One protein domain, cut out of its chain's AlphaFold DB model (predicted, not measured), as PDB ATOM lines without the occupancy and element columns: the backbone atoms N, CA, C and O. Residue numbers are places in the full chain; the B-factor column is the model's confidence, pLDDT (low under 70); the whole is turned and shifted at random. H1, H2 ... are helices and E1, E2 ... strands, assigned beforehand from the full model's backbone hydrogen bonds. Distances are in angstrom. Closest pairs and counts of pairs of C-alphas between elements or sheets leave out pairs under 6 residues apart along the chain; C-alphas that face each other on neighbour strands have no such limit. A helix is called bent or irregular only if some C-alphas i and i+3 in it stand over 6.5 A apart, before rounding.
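This is residues 5 to 141 of the 141 residues of an uncharacterized protein of Blastopirellula cremea (UniProt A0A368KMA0). The core is a strongly twisted sheet of six antiparallel strands, with the long helix H4 over one face and H5 and H6 over the opposite face. H1 packs over E4, H3 makes a corner with H4, and H2 only grazes the sheet near its edge strand E2. The printed part has 137 residues, with six named helices and six named strands in the order E1 H1 H2 E2 E3 E4 H3 H4 E5 H5 H6 E6; across the sheet the strands run E2, E3, E4, E1, E5, E6. The class is mixed, helices and strands. The whole is compact and rounded, with a radius of gyration of the C-alphas of 14.3 A and spans of 40 by 33 by 23 A.

Begin in the sheet with E1, residues 5 to 9, and its antiparallel neighbour E4, residues 61 to 68, where N 7 and O 63 are 2.8 A apart, within hydrogen-bond range. E4 bends by 50 degrees at residue 65. On the other side of E4 is E3, residues 51 to 55, with N 53 and O 64 at 2.9 A. Beyond it comes the edge strand E2, residues 41 to 44, with N 43 and O 52 at 2.8 A. E2, E3 and E4 form a meander, each strand the antiparallel neighbour of the one before; E2 and E3 are a hairpin, and so are E3 and E4. Return to E1 to find E5, residues 97 to 101, with N 8 and O 98 at 2.9 A, and then the edge strand E6, residues 138 to 140, with N 99 and O 139 at 2.8 A. H4, residues 76 to 92, is on the sheet at a height of 9.1 A, along the strands at 16 degrees to E4 on the local plane; its closest C-alphas to E4 are Val 78 and Thr 67, 7.9 A apart. H3, residues 69 to 74, touches H4 only at the corner, with the C-alphas of Phe 72 and His 79 closest at 4.7 A. E4, H3, H4 and E5 make a split strand-helix-strand unit, two strands that run the same way with E1 between them, and its crossover is right-handed. On the face opposite H4 look for H5, residues 102 to 112, over E1 at a height of 11.0 A, and H6, residues 122 to 130, at 10.1 A and slantwise to E5 at 50 degrees on the local plane. H5 and H6 are close but not clearly touching: the C-alphas of Trp 108 and Phe 126 are closest at 7.7 A. H1, residues 13 to 19, lies over E4 at a height of 8.5 A; it is only just irregular, with C-alphas 15 and 18 6.7 A apart. H2, residues 28 to 37, only grazes the sheet and is apart from H1. In H2, H3, H4, H5 and H6 every O i to N i+4 pair is within hydrogen-bond range; H1 has 1 of 3, and 2 of 4 O i to N i+3 pairs.

Find C-alpha 5 at (-3.749, 36.063, -23.834), where E1 begins; it runs 13.4 A to C-alpha 9. H1 spans 10.4 A and H2 14.3 A. Of the next strands, E2 spans 10.1 A, E3 13.7 A and E4 19.5 A. H3 spans 8.7 A; then find C-alpha 76 at (-10.783, 24.136, -18.825), from which H4 runs 24.3 A. E5 spans 13.3 A, H5 15.0 A and H6 12.0 A. E6 spans 7.1 A and ends at C-alpha 140, (-15.208, 41.479, -27.858).

The two C-alphas farthest apart, those of Ala 29 and Pro 134, are 41.0 A from each other. The printed part has no cut, and no link is long. The mean pLDDT of the printed part is 93.4, and no printed residue is under 70.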
ATOM      1  N   VAL A   5      -2.431  35.424 -23.760       94.25
ATOM      2  CA  VAL A   5      -3.749  36.063 -23.834       94.25
ATOM      3  C   VAL A   5      -3.546  37.563 -23.657       94.25
ATOM      4  O   VAL A   5      -3.046  37.998 -22.618       94.25
ATOM      5  N   SER A   6      -3.916  38.335 -24.676       96.31
ATOM      6  CA  SER A   6      -3.697  39.780 -24.714       96.31
ATOM      7  C   SER A   6      -5.023  40.522 -24.826       96.31
ATOM      8  O   SER A   6      -6.004  39.980 -25.336       96.31
ATOM      9  N   TYR A   7      -5.059  41.764 -24.364       97.19
ATOM     10  CA  TYR A   7      -6.244  42.607 -24.401       97.19
ATOM     11  C   TYR A   7      -5.899  43.994 -24.910       97.19
ATOM     12  O   TYR A   7      -4.881  44.565 -24.527       97.19
ATOM     13  N   VAL A   8      -6.787  44.543 -25.730       97.38
ATOM     14  CA  VAL A   8      -6.759  45.940 -26.164       97.38
ATOM     15  C   VAL A   8      -8.000  46.625 -25.607       97.38
ATOM     16  O   VAL A   8      -9.119  46.174 -25.848       97.38
ATOM     17  N   ILE A   9      -7.804  47.705 -24.858       97.56
ATOM     18  CA  ILE A   9      -8.849  48.411 -24.112       97.56
ATOM     19  C   ILE A   9      -8.947  49.843 -24.641       97.56
ATOM     20  O   ILE A   9      -7.941  50.554 -24.669       97.56
ATOM     21  N   ASP A  10     -10.151  50.282 -25.008       97.00
ATOM     22  CA  ASP A  10     -10.451  51.640 -25.507       97.00
ATOM     23  C   ASP A  10     -10.465  52.695 -24.383       97.00
ATOM     24  O   ASP A  10     -11.426  53.441 -24.209       97.00
ATOM     25  N   LEU A  11      -9.417  52.700 -23.561       96.00
ATOM     26  CA  LEU A  11      -9.166  53.673 -22.505       96.00
ATOM     27  C   LEU A  11      -7.664  53.933 -22.383       96.00
ATOM     28  O   LEU A  11      -6.874  52.989 -22.491       96.00
ATOM     29  N   PRO A  12      -7.249  55.168 -22.070       94.25
ATOM     30  CA  PRO A  12      -5.854  55.456 -21.790       94.25
ATOM     31  C   PRO A  12      -5.433  54.823 -20.458       94.25
ATOM     32  O   PRO A  12      -6.223  54.727 -19.518       94.25
ATOM     33  N   GLY A  13      -4.151  54.468 -20.336       91.88
ATOM     34  CA  GLY A  13      -3.636  53.741 -19.168       91.88
ATOM     35  C   GLY A  13      -3.911  54.422 -17.827       91.88
ATOM     36  O   GLY A  13      -4.191  53.755 -16.834       91.88
ATOM     37  N   ARG A  14      -3.919  55.761 -17.804       90.75
ATOM     38  CA  ARG A  14      -4.259  56.555 -16.609       90.75
ATOM     39  C   ARG A  14      -5.639  56.237 -16.023       90.75
ATOM     40  O   ARG A  14      -5.803  56.350 -14.811       90.75
ATOM     41  N   ASP A  15      -6.585  55.818 -16.858       93.94
ATOM     42  CA  ASP A  15      -7.958  55.514 -16.453       93.94
ATOM     43  C   ASP A  15      -8.093  54.042 -16.016       93.94
ATOM     44  O   ASP A  15      -9.046  53.683 -15.331       93.94
ATOM     45  N   VAL A  16      -7.097  53.203 -16.331       94.88
ATOM     46  CA  VAL A  16      -6.998  51.809 -15.871       94.88
ATOM     47  C   VAL A  16      -6.294  51.707 -14.515       94.88
ATOM     48  O   VAL A  16      -6.610  50.824 -13.729       94.88
ATOM     49  N   ILE A  17      -5.386  52.629 -14.172       94.44
ATOM     50  CA  ILE A  17      -4.652  52.611 -12.888       94.44
ATOM     51  C   ILE A  17      -5.556  52.408 -11.649       94.44
ATOM     52  O   ILE A  17      -5.182  51.606 -10.790       94.44
ATOM     53  N   PRO A  18      -6.732  53.061 -11.519       94.88
ATOM     54  CA  PRO A  18      -7.603  52.873 -10.357       94.88
ATOM     55  C   PRO A  18      -8.157  51.452 -10.193       94.88
ATOM     56  O   PRO A  18      -8.525  51.086  -9.078       94.88
ATOM     57  N   SER A  19      -8.216  50.651 -11.265       95.62
ATOM     58  CA  SER A  19      -8.674  49.257 -11.206       95.62
ATOM     59  C   SER A  19      -7.576  48.288 -10.754       95.62
ATOM     60  O   SER A  19      -7.865  47.129 -10.447       95.62
ATOM     61  N   LEU A  20      -6.322  48.748 -10.668       96.50
ATOM     62  CA  LEU A  20      -5.198  47.953 -10.184       96.50
ATOM     63  C   LEU A  20      -5.215  47.829  -8.658       96.50
ATOM     64  O   LEU A  20      -5.533  48.775  -7.929       96.50
ATOM     65  N   ALA A  21      -4.799  46.664  -8.161       96.69
ATOM     66  CA  ALA A  21      -4.603  46.412  -6.744       96.69
ATOM     67  C   ALA A  21      -3.606  47.429  -6.144       96.69
ATOM     68  O   ALA A  21      -2.619  47.767  -6.802       96.69
ATOM     69  N   PRO A  22      -3.790  47.884  -4.886       95.38
ATOM     70  CA  PRO A  22      -3.011  48.993  -4.323       95.38
ATOM     71  C   PRO A  22      -1.486  48.820  -4.375       95.38
ATOM     72  O   PRO A  22      -0.762  49.797  -4.535       95.38
ATOM     73  N   SER A  23      -0.980  47.586  -4.271       94.94
ATOM     74  CA  SER A  23       0.458  47.285  -4.350       94.94
ATOM     75  C   SER A  23       1.053  47.417  -5.755       94.94
ATOM     76  O   SER A  23       2.271  47.445  -5.887       94.94
ATOM     77  N   TYR A  24       0.208  47.476  -6.783       95.25
ATOM     78  CA  TYR A  24       0.584  47.576  -8.192       95.25
ATOM     79  C   TYR A  24       0.262  48.950  -8.785       95.25
ATOM     80  O   TYR A  24       0.461  49.159  -9.976       95.25
ATOM     81  N   GLN A  25      -0.236  49.902  -7.997       94.75
ATOM     82  CA  GLN A  25      -0.477  51.250  -8.503       94.75
ATOM     83  C   GLN A  25       0.855  52.014  -8.615       94.75
ATOM     84  O   GLN A  25       1.566  52.151  -7.613       94.75
ATOM     85  N   PRO A  26       1.223  52.522  -9.808       92.19
ATOM     86  CA  PRO A  26       2.439  53.305  -9.964       92.19
ATOM     87  C   PRO A  26       2.312  54.628  -9.209       92.19
ATOM     88  O   PRO A  26       1.286  55.307  -9.261       92.19
ATOM     89  N   ASN A  27       3.391  55.038  -8.543       91.75
ATOM     90  CA  ASN A  27       3.502  56.413  -8.067       91.75
ATOM     91  C   ASN A  27       3.811  57.367  -9.239       91.75
ATOM     92  O   ASN A  27       4.140  56.941 -10.347       91.75
ATOM     93  N   GLU A  28       3.744  58.676  -8.995       90.88
ATOM     94  CA  GLU A  28       3.933  59.686 -10.046       90.88
ATOM     95  C   GLU A  28       5.301  59.589 -10.749       90.88
ATOM     96  O   GLU A  28       5.402  59.808 -11.957       90.88
ATOM     97  N   ALA A  29       6.363  59.244 -10.012       91.44
ATOM     98  CA  ALA A  29       7.704  59.100 -10.576       91.44
ATOM     99  C   ALA A  29       7.800  57.877 -11.502       91.44
ATOM    100  O   ALA A  29       8.315  57.995 -12.613       91.44
ATOM    101  N   ALA A  30       7.242  56.742 -11.078       91.12
ATOM    102  CA  ALA A  30       7.174  55.521 -11.871       91.12
ATOM    103  C   ALA A  30       6.331  55.719 -13.138       91.12
ATOM    104  O   ALA A  30       6.753  55.339 -14.226       91.12
ATOM    105  N   LEU A  31       5.186  56.403 -13.030       89.94
ATOM    106  CA  LEU A  31       4.335  56.697 -14.184       89.94
ATOM    107  C   LEU A  31       5.049  57.589 -15.210       89.94
ATOM    108  O   LEU A  31       4.962  57.348 -16.415       89.94
ATOM    109  N   LYS A  32       5.792  58.601 -14.743       89.38
ATOM    110  CA  LYS A  32       6.632  59.449 -15.603       89.38
ATOM    111  C   LYS A  32       7.718  58.641 -16.307       89.38
ATOM    112  O   LYS A  32       7.984  58.889 -17.481       89.38
ATOM    113  N   GLU A  33       8.343  57.699 -15.610       89.44
ATOM    114  CA  GLU A  33       9.360  56.830 -16.194       89.44
ATOM    115  C   GLU A  33       8.769  55.915 -17.266       89.44
ATOM    116  O   GLU A  33       9.213  55.996 -18.408       89.44
ATOM    117  N   VAL A  34       7.723  55.154 -16.931       88.81
ATOM    118  CA  VAL A  34       7.000  54.252 -17.846       88.81
ATOM    119  C   VAL A  34       6.540  54.988 -19.099       88.81
ATOM    120  O   VAL A  34       6.785  54.538 -20.215       88.81
ATOM    121  N   THR A  35       5.958  56.177 -18.932       83.75
ATOM    122  CA  THR A  35       5.497  56.995 -20.061       83.75
ATOM    123  C   THR A  35       6.658  57.458 -20.942       83.75
ATOM    124  O   THR A  35       6.538  57.503 -22.165       83.75
ATOM    125  N   ARG A  36       7.803  57.794 -20.340       86.38
ATOM    126  CA  ARG A  36       8.994  58.259 -21.061       86.38
ATOM    127  C   ARG A  36       9.698  57.125 -21.805       86.38
ATOM    128  O   ARG A  36      10.249  57.369 -22.875       86.38
ATOM    129  N   THR A  37       9.746  55.928 -21.230       86.31
ATOM    130  CA  THR A  37      10.490  54.792 -21.789       86.31
ATOM    131  C   THR A  37       9.631  53.882 -22.661       86.31
ATOM    132  O   THR A  37      10.191  53.174 -23.491       86.31
ATOM    133  N   GLY A  38       8.301  53.906 -22.510       82.75
ATOM    134  CA  GLY A  38       7.424  52.874 -23.074       82.75
ATOM    135  C   GLY A  38       7.687  51.502 -22.463       82.75
ATOM    136  O   GLY A  38       7.657  50.498 -23.162       82.75
ATOM    137  N   SER A  39       8.085  51.469 -21.190       87.62
ATOM    138  CA  SER A  39       8.289  50.212 -20.477       87.62
ATOM    139  C   SER A  39       6.955  49.651 -20.011       87.62
ATOM    140  O   SER A  39       6.085  50.400 -19.583       87.62
ATOM    141  N   LEU A  40       6.831  48.328 -20.018       92.62
ATOM    142  CA  LEU A  40       5.675  47.663 -19.433       92.62
ATOM    143  C   LEU A  40       5.661  47.839 -17.913       92.62
ATOM    144  O   LEU A  40       6.708  47.910 -17.265       92.62
ATOM    145  N   TRP A  41       4.457  47.885 -17.356       95.19
ATOM    146  CA  TRP A  41       4.216  47.893 -15.923       95.19
ATOM    147  C   TRP A  41       3.631  46.550 -15.491       95.19
ATOM    148  O   TRP A  41       2.779  46.003 -16.188       95.19
ATOM    149  N   ASP A  42       4.063  46.014 -14.355       95.69
ATOM    150  CA  ASP A  42       3.446  44.813 -13.794       95.69
ATOM    151  C   ASP A  42       2.162  45.193 -13.055       95.69
ATOM    152  O   ASP A  42       2.125  46.145 -12.274       95.69
ATOM    153  N   GLY A  43       1.094  44.443 -13.297       95.06
ATOM    154  CA  GLY A  43      -0.241  44.742 -12.813       95.06
ATOM    155  C   GLY A  43      -0.971  43.521 -12.274       95.06
ATOM    156  O   GLY A  43      -0.702  42.374 -12.628       95.06
ATOM    157  N   ARG A  44      -1.941  43.812 -11.412       96.81
ATOM    158  CA  ARG A  44      -2.965  42.894 -10.916       96.81
ATOM    159  C   ARG A  44      -4.220  43.718 -10.667       96.81
ATOM    160  O   ARG A  44      -4.108  44.804 -10.102       96.81
ATOM    161  N   LEU A  45      -5.393  43.239 -11.077       96.38
ATOM    162  CA  LEU A  45      -6.655  43.937 -10.804       96.38
ATOM    163  C   LEU A  45      -7.008  43.840  -9.316       96.38
ATOM    164  O   LEU A  45      -6.613  42.892  -8.629       96.38
ATOM    165  N   ILE A  46      -7.796  44.796  -8.825       93.50
ATOM    166  CA  ILE A  46      -8.491  44.672  -7.541       93.50
ATOM    167  C   ILE A  46      -9.292  43.363  -7.546       93.50
ATOM    168  O   ILE A  46      -9.882  42.995  -8.558       93.50
ATOM    169  N   GLU A  47      -9.250  42.629  -6.430       88.81
ATOM    170  CA  GLU A  47      -9.967  41.353  -6.239       88.81
ATOM    171  C   GLU A  47      -9.543  40.203  -7.171       88.81
ATOM    172  O   GLU A  47     -10.099  39.108  -7.103       88.81
ATOM    173  N   SER A  48      -8.497  40.396  -7.976       92.12
ATOM    174  CA  SER A  48      -7.921  39.352  -8.814       92.12
ATOM    175  C   SER A  48      -6.607  38.818  -8.245       92.12
ATOM    176  O   SER A  48      -5.853  39.534  -7.589       92.12
ATOM    177  N   SER A  49      -6.306  37.551  -8.523       89.44
ATOM    178  CA  SER A  49      -5.002  36.928  -8.262       89.44
ATOM    179  C   SER A  49      -4.125  36.822  -9.515       89.44
ATOM    180  O   SER A  49      -3.039  36.248  -9.445       89.44
ATOM    181  N   VAL A  50      -4.585  37.350 -10.653       90.94
ATOM    182  CA  VAL A  50      -3.909  37.217 -11.948       90.94
ATOM    183  C   VAL A  50      -2.904  38.347 -12.139       90.94
ATOM    184  O   VAL A  50      -3.287  39.518 -12.155       90.94
ATOM    185  N   ASP A  51      -1.637  37.982 -12.332       93.44
ATOM    186  CA  ASP A  51      -0.588  38.918 -12.732       93.44
ATOM    187  C   ASP A  51      -0.535  39.074 -14.255       93.44
ATOM    188  O   ASP A  51      -0.659  38.101 -15.015       93.44
ATOM    189  N   PHE A  52      -0.313  40.310 -14.686       96.12
ATOM    190  CA  PHE A  52      -0.188  40.698 -16.084       96.12
ATOM    191  C   PHE A  52       0.816  41.831 -16.256       96.12
ATOM    192  O   PHE A  52       1.165  42.517 -15.299       96.12
ATOM    193  N   SER A  53       1.241  42.055 -17.492       95.94
ATOM    194  CA  SER A  53       1.964  43.261 -17.885       95.94
ATOM    195  C   SER A  53       1.015  44.203 -18.627       95.94
ATOM    196  O   SER A  53       0.134  43.749 -19.355       95.94
ATOM    197  N   ILE A  54       1.155  45.510 -18.427       95.00
ATOM    198  CA  ILE A  54       0.265  46.538 -18.977       95.00
ATOM    199  C   ILE A  54       1.068  47.720 -19.522       95.00
ATOM    200  O   ILE A  54       2.026  48.183 -18.900       95.00
ATOM    201  N   GLU A  55       0.664  48.221 -20.686       93.19
ATOM    202  CA  GLU A  55       1.188  49.445 -21.288       93.19
ATOM    203  C   GLU A  55       0.283  50.630 -20.932       93.19
ATOM    204  O   GLU A  55      -0.905  50.639 -21.252       93.19
ATOM    205  N   LEU A  56       0.849  51.635 -20.257       90.00
ATOM    206  CA  LEU A  56       0.092  52.748 -19.672       90.00
ATOM    207  C   LEU A  56       0.260  54.080 -20.418       90.00
ATOM    208  O   LEU A  56      -0.393  55.063 -20.068       90.00
ATOM    209  N   SER A  57       1.144  54.143 -21.416       87.88
ATOM    210  CA  SER A  57       1.545  55.399 -22.071       87.88
ATOM    211  C   SER A  57       0.675  55.816 -23.265       87.88
ATOM    212  O   SER A  57       0.930  56.862 -23.865       87.88
ATOM    213  N   GLY A  58      -0.305  54.992 -23.642       88.56
ATOM    214  CA  GLY A  58      -1.125  55.159 -24.840       88.56
ATOM    215  C   GLY A  58      -2.422  55.943 -24.668       88.56
ATOM    216  O   GLY A  58      -2.879  56.223 -23.560       88.56
ATOM    217  N   GLU A  59      -3.039  56.232 -25.816       92.06
ATOM    218  CA  GLU A  59      -4.448  56.642 -25.912       92.06
ATOM    219  C   GLU A  59      -5.384  55.457 -25.636       92.06
ATOM    220  O   GLU A  59      -6.521  55.641 -25.211       92.06
ATOM    221  N   ILE A  60      -4.875  54.246 -25.852       95.62
ATOM    222  CA  ILE A  60      -5.497  52.979 -25.484       95.62
ATOM    223  C   ILE A  60      -4.545  52.204 -24.570       95.62
ATOM    224  O   ILE A  60      -3.344  52.488 -24.520       95.62
ATOM    225  N   THR A  61      -5.068  51.188 -23.894       96.19
ATOM    226  CA  THR A  61      -4.294  50.332 -22.994       96.19
ATOM    227  C   THR A  61      -4.166  48.943 -23.595       96.19
ATOM    228  O   THR A  61      -5.155  48.371 -24.059       96.19
ATOM    229  N   VAL A  62      -2.958  48.384 -23.555       96.25
ATOM    230  CA  VAL A  62      -2.699  46.996 -23.950       96.25
ATOM    231  C   VAL A  62      -2.261  46.205 -22.722       96.25
ATOM    232  O   VAL A  62      -1.440  46.679 -21.936       96.25
ATOM    233  N   VAL A  63      -2.848  45.026 -22.531       96.56
ATOM    234  CA  VAL A  63      -2.588  44.136 -21.392       96.56
ATOM    235  C   VAL A  63      -2.181  42.763 -21.906       96.56
ATOM    236  O   VAL A  63      -2.834  42.219 -22.790       96.56
ATOM    237  N   TRP A  64      -1.161  42.166 -21.300       96.00
ATOM    238  CA  TRP A  64      -0.700  40.810 -21.581       96.00
ATOM    239  C   TRP A  64      -0.764  39.980 -20.305       96.00
ATOM    240  O   TRP A  64      -0.031  40.240 -19.348       96.00
ATOM    241  N   LEU A  65      -1.628  38.964 -20.269       95.50
ATOM    242  CA  LEU A  65      -1.627  38.015 -19.157       95.50
ATOM    243  C   LEU A  65      -0.397  37.118 -19.235       95.50
ATOM    244  O   LEU A  65       0.064  36.760 -20.311       95.50
ATOM    245  N   THR A  66       0.054  36.626 -18.086       91.62
ATOM    246  CA  THR A  66       1.084  35.572 -18.025       91.62
ATOM    247  C   THR A  66       0.613  34.223 -18.603       91.62
ATOM    248  O   THR A  66       1.418  33.322 -18.859       91.62
ATOM    249  N   THR A  67      -0.693  34.077 -18.845       91.88
ATOM    250  CA  THR A  67      -1.331  32.882 -19.406       91.88
ATOM    251  C   THR A  67      -1.093  32.752 -20.910       91.88
ATOM    252  O   THR A  67      -1.400  33.653 -21.687       91.88
ATOM    253  N   ARG A  68      -0.643  31.568 -21.345       90.69
ATOM    254  CA  ARG A  68      -0.542  31.218 -22.770       90.69
ATOM    255  C   ARG A  68      -1.920  30.983 -23.381       90.69
ATOM    256  O   ARG A  68      -2.706  30.208 -22.839       90.69
ATOM    257  N   TYR A  69      -2.156  31.535 -24.564       90.00
ATOM    258  CA  TYR A  69      -3.393  31.376 -25.324       90.00
ATOM    259  C   TYR A  69      -3.695  29.905 -25.646       90.00
ATOM    260  O   TYR A  69      -4.833  29.464 -25.537       90.00
ATOM    261  N   SER A  70      -2.668  29.095 -25.940       89.75
ATOM    262  CA  SER A  70      -2.845  27.650 -26.149       89.75
ATOM    263  C   SER A  70      -3.465  26.958 -24.935       89.75
ATOM    264  O   SER A  70      -4.337  26.113 -25.096       89.75
ATOM    265  N   ASN A  71      -3.037  27.340 -23.729       92.75
ATOM    266  CA  ASN A  71      -3.553  26.766 -22.490       92.75
ATOM    267  C   ASN A  71      -4.974  27.261 -22.222       92.75
ATOM    268  O   ASN A  71      -5.811  26.471 -21.815       92.75
ATOM    269  N   PHE A  72      -5.253  28.537 -22.503       92.69
ATOM    270  CA  PHE A  72      -6.605  29.093 -22.433       92.69
ATOM    271  C   PHE A  72      -7.607  28.331 -23.320       92.69
ATOM    272  O   PHE A  72      -8.748  28.130 -22.914       92.69
ATOM    273  N   ILE A  73      -7.183  27.869 -24.502       90.31
ATOM    274  CA  ILE A  73      -8.028  27.058 -25.393       90.31
ATOM    275  C   ILE A  73      -8.174  25.619 -24.881       90.31
ATOM    276  O   ILE A  73      -9.261  25.050 -24.941       90.31
ATOM    277  N   SER A  74      -7.074  24.988 -24.453       92.94
ATOM    278  CA  SER A  74      -7.043  23.534 -24.246       92.94
ATOM    279  C   SER A  74      -7.344  23.071 -22.821       92.94
ATOM    280  O   SER A  74      -7.679  21.904 -22.632       92.94
ATOM    281  N   ASP A  75      -7.151  23.930 -21.818       96.12
ATOM    282  CA  ASP A  75      -7.289  23.590 -20.400       96.12
ATOM    283  C   ASP A  75      -8.516  24.300 -19.795       96.12
ATOM    284  O   ASP A  75      -8.491  25.523 -19.641       96.12
ATOM    285  N   PRO A  76      -9.577  23.559 -19.415       95.88
ATOM    286  CA  PRO A  76     -10.783  24.136 -18.825       95.88
ATOM    287  C   PRO A  76     -10.529  24.952 -17.551       95.88
ATOM    288  O   PRO A  76     -11.195  25.955 -17.326       95.88
ATOM    289  N   VAL A  77      -9.547  24.566 -16.729       95.25
ATOM    290  CA  VAL A  77      -9.237  25.289 -15.485       95.25
ATOM    291  C   VAL A  77      -8.620  26.648 -15.804       95.25
ATOM    292  O   VAL A  77      -8.958  27.654 -15.185       95.25
ATOM    293  N   VAL A  78      -7.724  26.688 -16.794       94.44
ATOM    294  CA  VAL A  78      -7.124  27.941 -17.274       94.44
ATOM    295  C   VAL A  78      -8.166  28.797 -17.988       94.44
ATOM    296  O   VAL A  78      -8.159  30.016 -17.823       94.44
ATOM    297  N   HIS A  79      -9.068  28.174 -18.747       94.69
ATOM    298  CA  HIS A  79     -10.192  28.851 -19.379       94.69
ATOM    299  C   HIS A  79     -11.040  29.593 -18.342       94.69
ATOM    300  O   HIS A  79     -11.125  30.817 -18.396       94.69
ATOM    301  N   ASP A  80     -11.576  28.879 -17.351       95.38
ATOM    302  CA  ASP A  80     -12.425  29.453 -16.302       95.38
ATOM    303  C   ASP A  80     -11.705  30.566 -15.524       95.38
ATOM    304  O   ASP A  80     -12.302  31.586 -15.176       95.38
ATOM    305  N   PHE A  81     -10.400  30.406 -15.293       93.81
ATOM    306  CA  PHE A  81      -9.564  31.418 -14.652       93.81
ATOM    307  C   PHE A  81      -9.477  32.719 -15.463       93.81
ATOM    308  O   PHE A  81      -9.620  33.806 -14.897       93.81
ATOM    309  N   VAL A  82      -9.274  32.621 -16.781       95.06
ATOM    310  CA  VAL A  82      -9.247  33.784 -17.679       95.06
ATOM    311  C   VAL A  82     -10.627  34.431 -17.765       95.06
ATOM    312  O   VAL A  82     -10.720  35.643 -17.604       95.06
ATOM    313  N   ILE A  83     -11.700  33.648 -17.919       95.81
ATOM    314  CA  ILE A  83     -13.072  34.181 -17.961       95.81
ATOM    315  C   ILE A  83     -13.428  34.912 -16.658       95.81
ATOM    316  O   ILE A  83     -14.040  35.978 -16.680       95.81
ATOM    317  N   ASN A  84     -13.023  34.386 -15.499       95.94
ATOM    318  CA  ASN A  84     -13.231  35.078 -14.229       95.94
ATOM    319  C   ASN A  84     -12.479  36.419 -14.173       95.94
ATOM    320  O   ASN A  84     -13.025  37.407 -13.688       95.94
ATOM    321  N   TRP A  85     -11.247  36.470 -14.687       96.12
ATOM    322  CA  TRP A  85     -10.503  37.725 -14.804       96.12
ATOM    323  C   TRP A  85     -11.190  38.721 -15.744       96.12
ATOM    324  O   TRP A  85     -11.298  39.893 -15.393       96.12
ATOM    325  N   GLU A  86     -11.706  38.263 -16.887       96.69
ATOM    326  CA  GLU A  86     -12.463  39.096 -17.830       96.69
ATOM    327  C   GLU A  86     -13.707  39.700 -17.178       96.69
ATOM    328  O   GLU A  86     -13.941  40.897 -17.298       96.69
ATOM    329  N   ASN A  87     -14.459  38.904 -16.415       95.88
ATOM    330  CA  ASN A  87     -15.631  39.390 -15.687       95.88
ATOM    331  C   ASN A  87     -15.271  40.472 -14.657       95.88
ATOM    332  O   ASN A  87     -16.004  41.450 -14.515       95.88
ATOM    333  N   ILE A  88     -14.144  40.319 -13.951       96.31
ATOM    334  CA  ILE A  88     -13.640  41.346 -13.027       96.31
ATOM    335  C   ILE A  88     -13.246  42.604 -13.810       96.31
ATOM    336  O   ILE A  88     -13.666  43.699 -13.446       96.31
ATOM    337  N   LEU A  89     -12.483  42.463 -14.899       96.31
ATOM    338  CA  LEU A  89     -12.047  43.589 -15.726       96.31
ATOM    339  C   LEU A  89     -13.241  44.389 -16.264       96.31
ATOM    340  O   LEU A  89     -13.291  45.600 -16.067       96.31
ATOM    341  N   SER A  90     -14.213  43.715 -16.885       94.75
ATOM    342  CA  SER A  90     -15.422  44.344 -17.430       94.75
ATOM    343  C   SER A  90     -16.335  44.915 -16.341       94.75
ATOM    344  O   SER A  90     -17.072  45.863 -16.590       94.75
ATOM    345  N   GLY A  91     -16.293  44.369 -15.121       94.50
ATOM    346  CA  GLY A  91     -16.999  44.934 -13.968       94.50
ATOM    347  C   GLY A  91     -16.342  46.201 -13.407       94.50
ATOM    348  O   GLY A  91     -17.032  47.045 -12.838       94.50
ATOM    349  N   LEU A  92     -15.022  46.341 -13.564       95.31
ATOM    350  CA  LEU A  92     -14.250  47.493 -13.090       95.31
ATOM    351  C   LEU A  92     -14.159  48.624 -14.121       95.31
ATOM    352  O   LEU A  92     -13.998  49.781 -13.731       95.31
ATOM    353  N   LEU A  93     -14.219  48.306 -15.417       94.56
ATOM    354  CA  LEU A  93     -14.014  49.256 -16.509       94.56
ATOM    355  C   LEU A  93     -15.255  49.358 -17.401       94.56
ATOM    356  O   LEU A  93     -15.651  48.394 -18.047       94.56
ATOM    357  N   GLU A  94     -15.808  50.563 -17.526       92.62
ATOM    358  CA  GLU A  94     -16.833  50.868 -18.530       92.62
ATOM    359  C   GLU A  94     -16.156  51.186 -19.877       92.62
ATOM    360  O   GLU A  94     -16.038  52.341 -20.285       92.62
ATOM    361  N   ALA A  95     -15.632  50.151 -20.541       94.25
ATOM    362  CA  ALA A  95     -14.833  50.277 -21.758       94.25
ATOM    363  C   ALA A  95     -15.122  49.173 -22.773       94.25
ATOM    364  O   ALA A  95     -15.542  48.074 -22.425       94.25
ATOM    365  N   ARG A  96     -14.807  49.445 -24.043       96.25
ATOM    366  CA  ARG A  96     -14.734  48.397 -25.065       96.25
ATOM    367  C   ARG A  96     -13.415  47.652 -24.912       96.25
ATOM    368  O   ARG A  96     -12.352  48.274 -24.955       96.25
ATOM    369  N   ILE A  97     -13.489  46.333 -24.773       97.50
ATOM    370  CA  ILE A  97     -12.322  45.481 -24.541       97.50
ATOM    371  C   ILE A  97     -12.303  44.376 -25.591       97.50
ATOM    372  O   ILE A  97     -13.304  43.700 -25.820       97.50
ATOM    373  N   VAL A  98     -11.155  44.185 -26.233       97.50
ATOM    374  CA  VAL A  98     -10.934  43.095 -27.185       97.50
ATOM    375  C   VAL A  98      -9.907  42.143 -26.599       97.50
ATOM    376  O   VAL A  98      -8.749  42.527 -26.451       97.50
ATOM    377  N   ARG A  99     -10.302  40.900 -26.313       96.44
ATOM    378  CA  ARG A  99      -9.353  39.799 -26.126       96.44
ATOM    379  C   ARG A  99      -8.799  39.413 -27.490       96.44
ATOM    380  O   ARG A  99      -9.576  39.163 -28.407       96.44
ATOM    381  N   VAL A 100      -7.486  39.281 -27.607       94.81
ATOM    382  CA  VAL A 100      -6.808  38.749 -28.793       94.81
ATOM    383  C   VAL A 100      -5.741  37.736 -28.405       94.81
ATOM    384  O   VAL A 100      -5.163  37.793 -27.315       94.81
ATOM    385  N   ASP A 101      -5.452  36.806 -29.311       90.94
ATOM    386  CA  ASP A 101      -4.195  36.076 -29.239       90.94
ATOM    387  C   ASP A 101      -3.015  37.033 -29.516       90.94
ATOM    388  O   ASP A 101      -3.107  37.972 -30.311       90.94
ATOM    389  N   GLU A 102      -1.887  36.830 -28.831       87.06
ATOM    390  CA  GLU A 102      -0.698  37.677 -29.010       87.06
ATOM    391  C   GLU A 102      -0.147  37.619 -30.449       87.06
ATOM    392  O   GLU A 102       0.560  38.519 -30.889       87.06
ATOM    393  N   PHE A 103      -0.465  36.582 -31.228       90.56
ATOM    394  CA  PHE A 103      -0.001  36.482 -32.610       90.56
ATOM    395  C   PHE A 103      -0.691  37.511 -33.519       90.56
ATOM    396  O   PHE A 103      -0.016  38.145 -34.330       90.56
ATOM    397  N   LEU A 104      -1.996  37.739 -33.356       92.62
ATOM    398  CA  LEU A 104      -2.719  38.825 -34.013       92.62
ATOM    399  C   LEU A 104      -2.182  40.185 -33.582       92.62
ATOM    400  O   LEU A 104      -2.007  41.058 -34.429       92.62
ATOM    401  N   LEU A 105      -1.876  40.358 -32.296       93.44
ATOM    402  CA  LEU A 105      -1.288  41.603 -31.811       93.44
ATOM    403  C   LEU A 105       0.081  41.872 -32.465       93.44
ATOM    404  O   LEU A 105       0.287  42.953 -33.008       93.44
ATOM    405  N   ASN A 106       0.952  40.862 -32.549       93.06
ATOM    406  CA  ASN A 106       2.247  40.961 -33.238       93.06
ATOM    407  C   ASN A 106       2.106  41.273 -34.742       93.06
ATOM    408  O   ASN A 106       2.925  41.994 -35.319       93.06
ATOM    409  N   GLN A 107       1.088  40.718 -35.413       94.75
ATOM    410  CA  GLN A 107       0.811  41.055 -36.816       94.75
ATOM    411  C   GLN A 107       0.420  42.522 -36.964       94.75
ATOM    412  O   GLN A 107       0.915  43.202 -37.860       94.75
ATOM    413  N   TRP A 108      -0.445  43.010 -36.078       95.50
ATOM    414  CA  TRP A 108      -0.857  44.404 -36.075       95.50
ATOM    415  C   TRP A 108       0.319  45.349 -35.809       95.50
ATOM    416  O   TRP A 108       0.503  46.323 -36.537       95.50
ATOM    417  N   GLU A 109       1.174  45.021 -34.841       94.81
ATOM    418  CA  GLU A 109       2.413  45.756 -34.557       94.81
ATOM    419  C   GLU A 109       3.364  45.755 -35.760       94.81
ATOM    420  O   GLU A 109       3.944  46.786 -36.091       94.81
ATOM    421  N   SER A 110       3.443  44.652 -36.507       95.00
ATOM    422  CA  SER A 110       4.227  44.596 -37.750       95.00
ATOM    423  C   SER A 110       3.671  45.507 -38.858       95.00
ATOM    424  O   SER A 110       4.433  45.978 -39.702       95.00
ATOM    425  N   GLU A 111       2.356  45.759 -38.881       94.69
ATOM    426  CA  GLU A 111       1.695  46.624 -39.870       94.69
ATOM    427  C   GLU A 111       1.709  48.114 -39.476       94.69
ATOM    428  O   GLU A 111       1.787  48.983 -40.348       94.69
ATOM    429  N   ARG A 112       1.616  48.425 -38.177       94.69
ATOM    430  CA  ARG A 112       1.415  49.793 -37.657       94.69
ATOM    431  C   ARG A 112       2.591  50.346 -36.855       94.69
ATOM    432  O   ARG A 112       2.642  51.550 -36.622       94.69
ATOM    433  N   GLY A 113       3.539  49.497 -36.480       93.50
ATOM    434  CA  GLY A 113       4.666  49.812 -35.610       93.50
ATOM    435  C   GLY A 113       4.357  49.614 -34.123       93.50
ATOM    436  O   GLY A 113       3.213  49.711 -33.682       93.50
ATOM    437  N   ASP A 114       5.412  49.405 -33.337       88.06
ATOM    438  CA  ASP A 114       5.359  49.003 -31.921       88.06
ATOM    439  C   ASP A 114       4.671  50.013 -30.981       88.06
ATOM    440  O   ASP A 114       4.340  49.677 -29.852       88.06
ATOM    441  N   PHE A 115       4.441  51.258 -31.415       90.31
ATOM    442  CA  PHE A 115       3.836  52.325 -30.597       90.31
ATOM    443  C   PHE A 115       2.444  52.755 -31.079       90.31
ATOM    444  O   PHE A 115       1.971  53.838 -30.723       90.31
ATOM    445  N   TRP A 116       1.784  51.921 -31.884       93.81
ATOM    446  CA  TRP A 116       0.470  52.192 -32.474       93.81
ATOM    447  C   TRP A 116      -0.598  52.593 -31.442       93.81
ATOM    448  O   TRP A 116      -1.460  53.417 -31.728       93.81
ATOM    449  N   PHE A 117      -0.522  52.067 -30.215       92.69
ATOM    450  CA  PHE A 117      -1.454  52.352 -29.117       92.69
ATOM    451  C   PHE A 117      -1.404  53.811 -28.618       92.69
ATOM    452  O   PHE A 117      -2.253  54.245 -27.838       92.69
ATOM    453  N   ARG A 118      -0.416  54.600 -29.058       91.88
ATOM    454  CA  ARG A 118      -0.315  56.043 -28.779       91.88
ATOM    455  C   ARG A 118      -1.006  56.902 -29.835       91.88
ATOM    456  O   ARG A 118      -1.114  58.114 -29.665       91.88
ATOM    457  N   GLU A 119      -1.434  56.311 -30.947       92.56
ATOM    458  CA  GLU A 119      -2.046  57.053 -32.042       92.56
ATOM    459  C   GLU A 119      -3.508  57.391 -31.743       92.56
ATOM    460  O   GLU A 119      -4.297  56.569 -31.272       92.56
ATOM    461  N   LYS A 120      -3.914  58.610 -32.096       91.75
ATOM    462  CA  LYS A 120      -5.318  59.006 -32.000       91.75
ATOM    463  C   LYS A 120      -6.171  58.127 -32.919       91.75
ATOM    464  O   LYS A 120      -5.927  58.069 -34.122       91.75
ATOM    465  N   GLY A 121      -7.210  57.506 -32.366       92.38
ATOM    466  CA  GLY A 121      -8.094  56.610 -33.120       92.38
ATOM    467  C   GLY A 121      -7.514  55.213 -33.365       92.38
ATOM    468  O   GLY A 121      -8.102  54.455 -34.137       92.38
ATOM    469  N   ALA A 122      -6.413  54.853 -32.693       94.44
ATOM    470  CA  ALA A 122      -5.799  53.528 -32.759       94.44
ATOM    471  C   ALA A 122      -6.805  52.394 -32.527       94.44
ATOM    472  O   ALA A 122      -6.790  51.407 -33.260       94.44
ATOM    473  N   PHE A 123      -7.723  52.556 -31.565       96.56
ATOM    474  CA  PHE A 123      -8.730  51.538 -31.274       96.56
ATOM    475  C   PHE A 123      -9.665  51.272 -32.455       96.56
ATOM    476  O   PHE A 123      -9.920  50.124 -32.802       96.56
ATOM    477  N   ALA A 124     -10.169  52.328 -33.102       96.12
ATOM    478  CA  ALA A 124     -11.070  52.188 -34.242       96.12
ATOM    479  C   ALA A 124     -10.374  51.477 -35.411       96.12
ATOM    480  O   ALA A 124     -10.929  50.529 -35.959       96.12
ATOM    481  N   ALA A 125      -9.134  51.871 -35.718       96.38
ATOM    482  CA  ALA A 125      -8.332  51.230 -36.756       96.38
ATOM    483  C   ALA A 125      -8.041  49.752 -36.434       96.38
ATOM    484  O   ALA A 125      -8.169  48.894 -37.306       96.38
ATOM    485  N   PHE A 126      -7.705  49.446 -35.177       96.94
ATOM    486  CA  PHE A 126      -7.483  48.075 -34.721       96.94
ATOM    487  C   PHE A 126      -8.748  47.222 -34.850       96.94
ATOM    488  O   PHE A 126      -8.688  46.099 -35.338       96.94
ATOM    489  N   ILE A 127      -9.909  47.764 -34.476       96.69
ATOM    490  CA  ILE A 127     -11.194  47.070 -34.592       96.69
ATOM    491  C   ILE A 127     -11.537  46.790 -36.056       96.69
ATOM    492  O   ILE A 127     -11.890  45.663 -36.390       96.69
ATOM    493  N   GLU A 128     -11.415  47.783 -36.938       96.06
ATOM    494  CA  GLU A 128     -11.675  47.609 -38.373       96.06
ATOM    495  C   GLU A 128     -10.781  46.538 -39.007       96.06
ATOM    496  O   GLU A 128     -11.207  45.836 -39.928       96.06
ATOM    497  N   TRP A 129      -9.558  46.392 -38.501       96.50
ATOM    498  CA  TRP A 129      -8.616  45.366 -38.928       96.50
ATOM    499  C   TRP A 129      -8.926  43.990 -38.320       96.50
ATOM    500  O   TRP A 129      -8.954  42.995 -39.048       96.50
ATOM    501  N   VAL A 130      -9.200  43.910 -37.012       95.81
ATOM    502  CA  VAL A 130      -9.360  42.631 -36.296       95.81
ATOM    503  C   VAL A 130     -10.617  41.882 -36.733       95.81
ATOM    504  O   VAL A 130     -10.587  40.661 -36.858       95.81
ATOM    505  N   ILE A 131     -11.695  42.593 -37.088       95.56
ATOM    506  CA  ILE A 131     -12.931  41.966 -37.591       95.56
ATOM    507  C   ILE A 131     -12.743  41.248 -38.936       95.56
ATOM    508  O   ILE A 131     -13.593  40.455 -39.334       95.56
ATOM    509  N   GLN A 132     -11.640  41.515 -39.643       94.69
ATOM    510  CA  GLN A 132     -11.279  40.837 -40.891       94.69
ATOM    511  C   GLN A 132     -10.487  39.541 -40.640       94.69
ATOM    512  O   GLN A 132     -10.150  38.830 -41.589       94.69
ATOM    513  N   LYS A 133     -10.156  39.235 -39.379       93.88
ATOM    514  CA  LYS A 133      -9.374  38.067 -38.955       93.88
ATOM    515  C   LYS A 133     -10.289  36.950 -38.424       93.88
ATOM    516  O   LYS A 133     -11.432  37.227 -38.052       93.88
ATOM    517  N   PRO A 134      -9.811  35.690 -38.358       89.94
ATOM    518  CA  PRO A 134     -10.590  34.578 -37.813       89.94
ATOM    519  C   PRO A 134     -11.088  34.854 -36.388       89.94
ATOM    520  O   PRO A 134     -10.308  35.243 -35.521       89.94
ATOM    521  N   SER A 135     -12.372  34.602 -36.133       86.56
ATOM    522  CA  SER A 135     -13.029  34.889 -34.848       86.56
ATOM    523  C   SER A 135     -12.571  34.005 -33.683       86.56
ATOM    524  O   SER A 135     -12.930  34.261 -32.547       86.56
ATOM    525  N   GLU A 136     -11.807  32.943 -33.934       84.88
ATOM    526  CA  GLU A 136     -11.231  32.097 -32.874       84.88
ATOM    527  C   GLU A 136     -10.022  32.764 -32.190       84.88
ATOM    528  O   GLU A 136      -9.666  32.439 -31.055       84.88
ATOM    529  N   SER A 137      -9.405  33.729 -32.875       86.50
ATOM    530  CA  SER A 137      -8.223  34.451 -32.406       86.50
ATOM    531  C   SER A 137      -8.559  35.736 -31.642       86.50
ATOM    532  O   SER A 137      -7.646  36.394 -31.144       86.50
ATOM    533  N   TRP A 138      -9.838  36.122 -31.541       94.00
ATOM    534  CA  TRP A 138     -10.255  37.324 -30.818       94.00
ATOM    535  C   TRP A 138     -11.702  37.259 -30.305       94.00
ATOM    536  O   TRP A 138     -12.523  36.509 -30.816       94.00
ATOM    537  N   SER A 139     -12.031  38.063 -29.294       95.19
ATOM    538  CA  SER A 139     -13.401  38.255 -28.802       95.19
ATOM    539  C   SER A 139     -13.592  39.680 -28.297       95.19
ATOM    540  O   SER A 139     -12.693  40.236 -27.672       95.19
ATOM    541  N   LEU A 140     -14.771  40.255 -28.532       94.81
ATOM    542  CA  LEU A 140     -15.208  41.479 -27.858       94.81
ATOM    543  C   LEU A 140     -15.852  41.097 -26.514       94.81
ATOM    544  O   LEU A 140     -16.596  40.114 -26.477       94.81
ATOM    545  N   LEU A 141     -15.539  41.840 -25.449       93.19
ATOM    546  CA  LEU A 141     -16.124  41.689 -24.110       93.19
ATOM    547  C   LEU A 141     -17.153  42.786 -23.820       93.19
ATOM    548  O   LEU A 141     -16.992  43.903 -24.370       93.19
TER     549      LEU A 141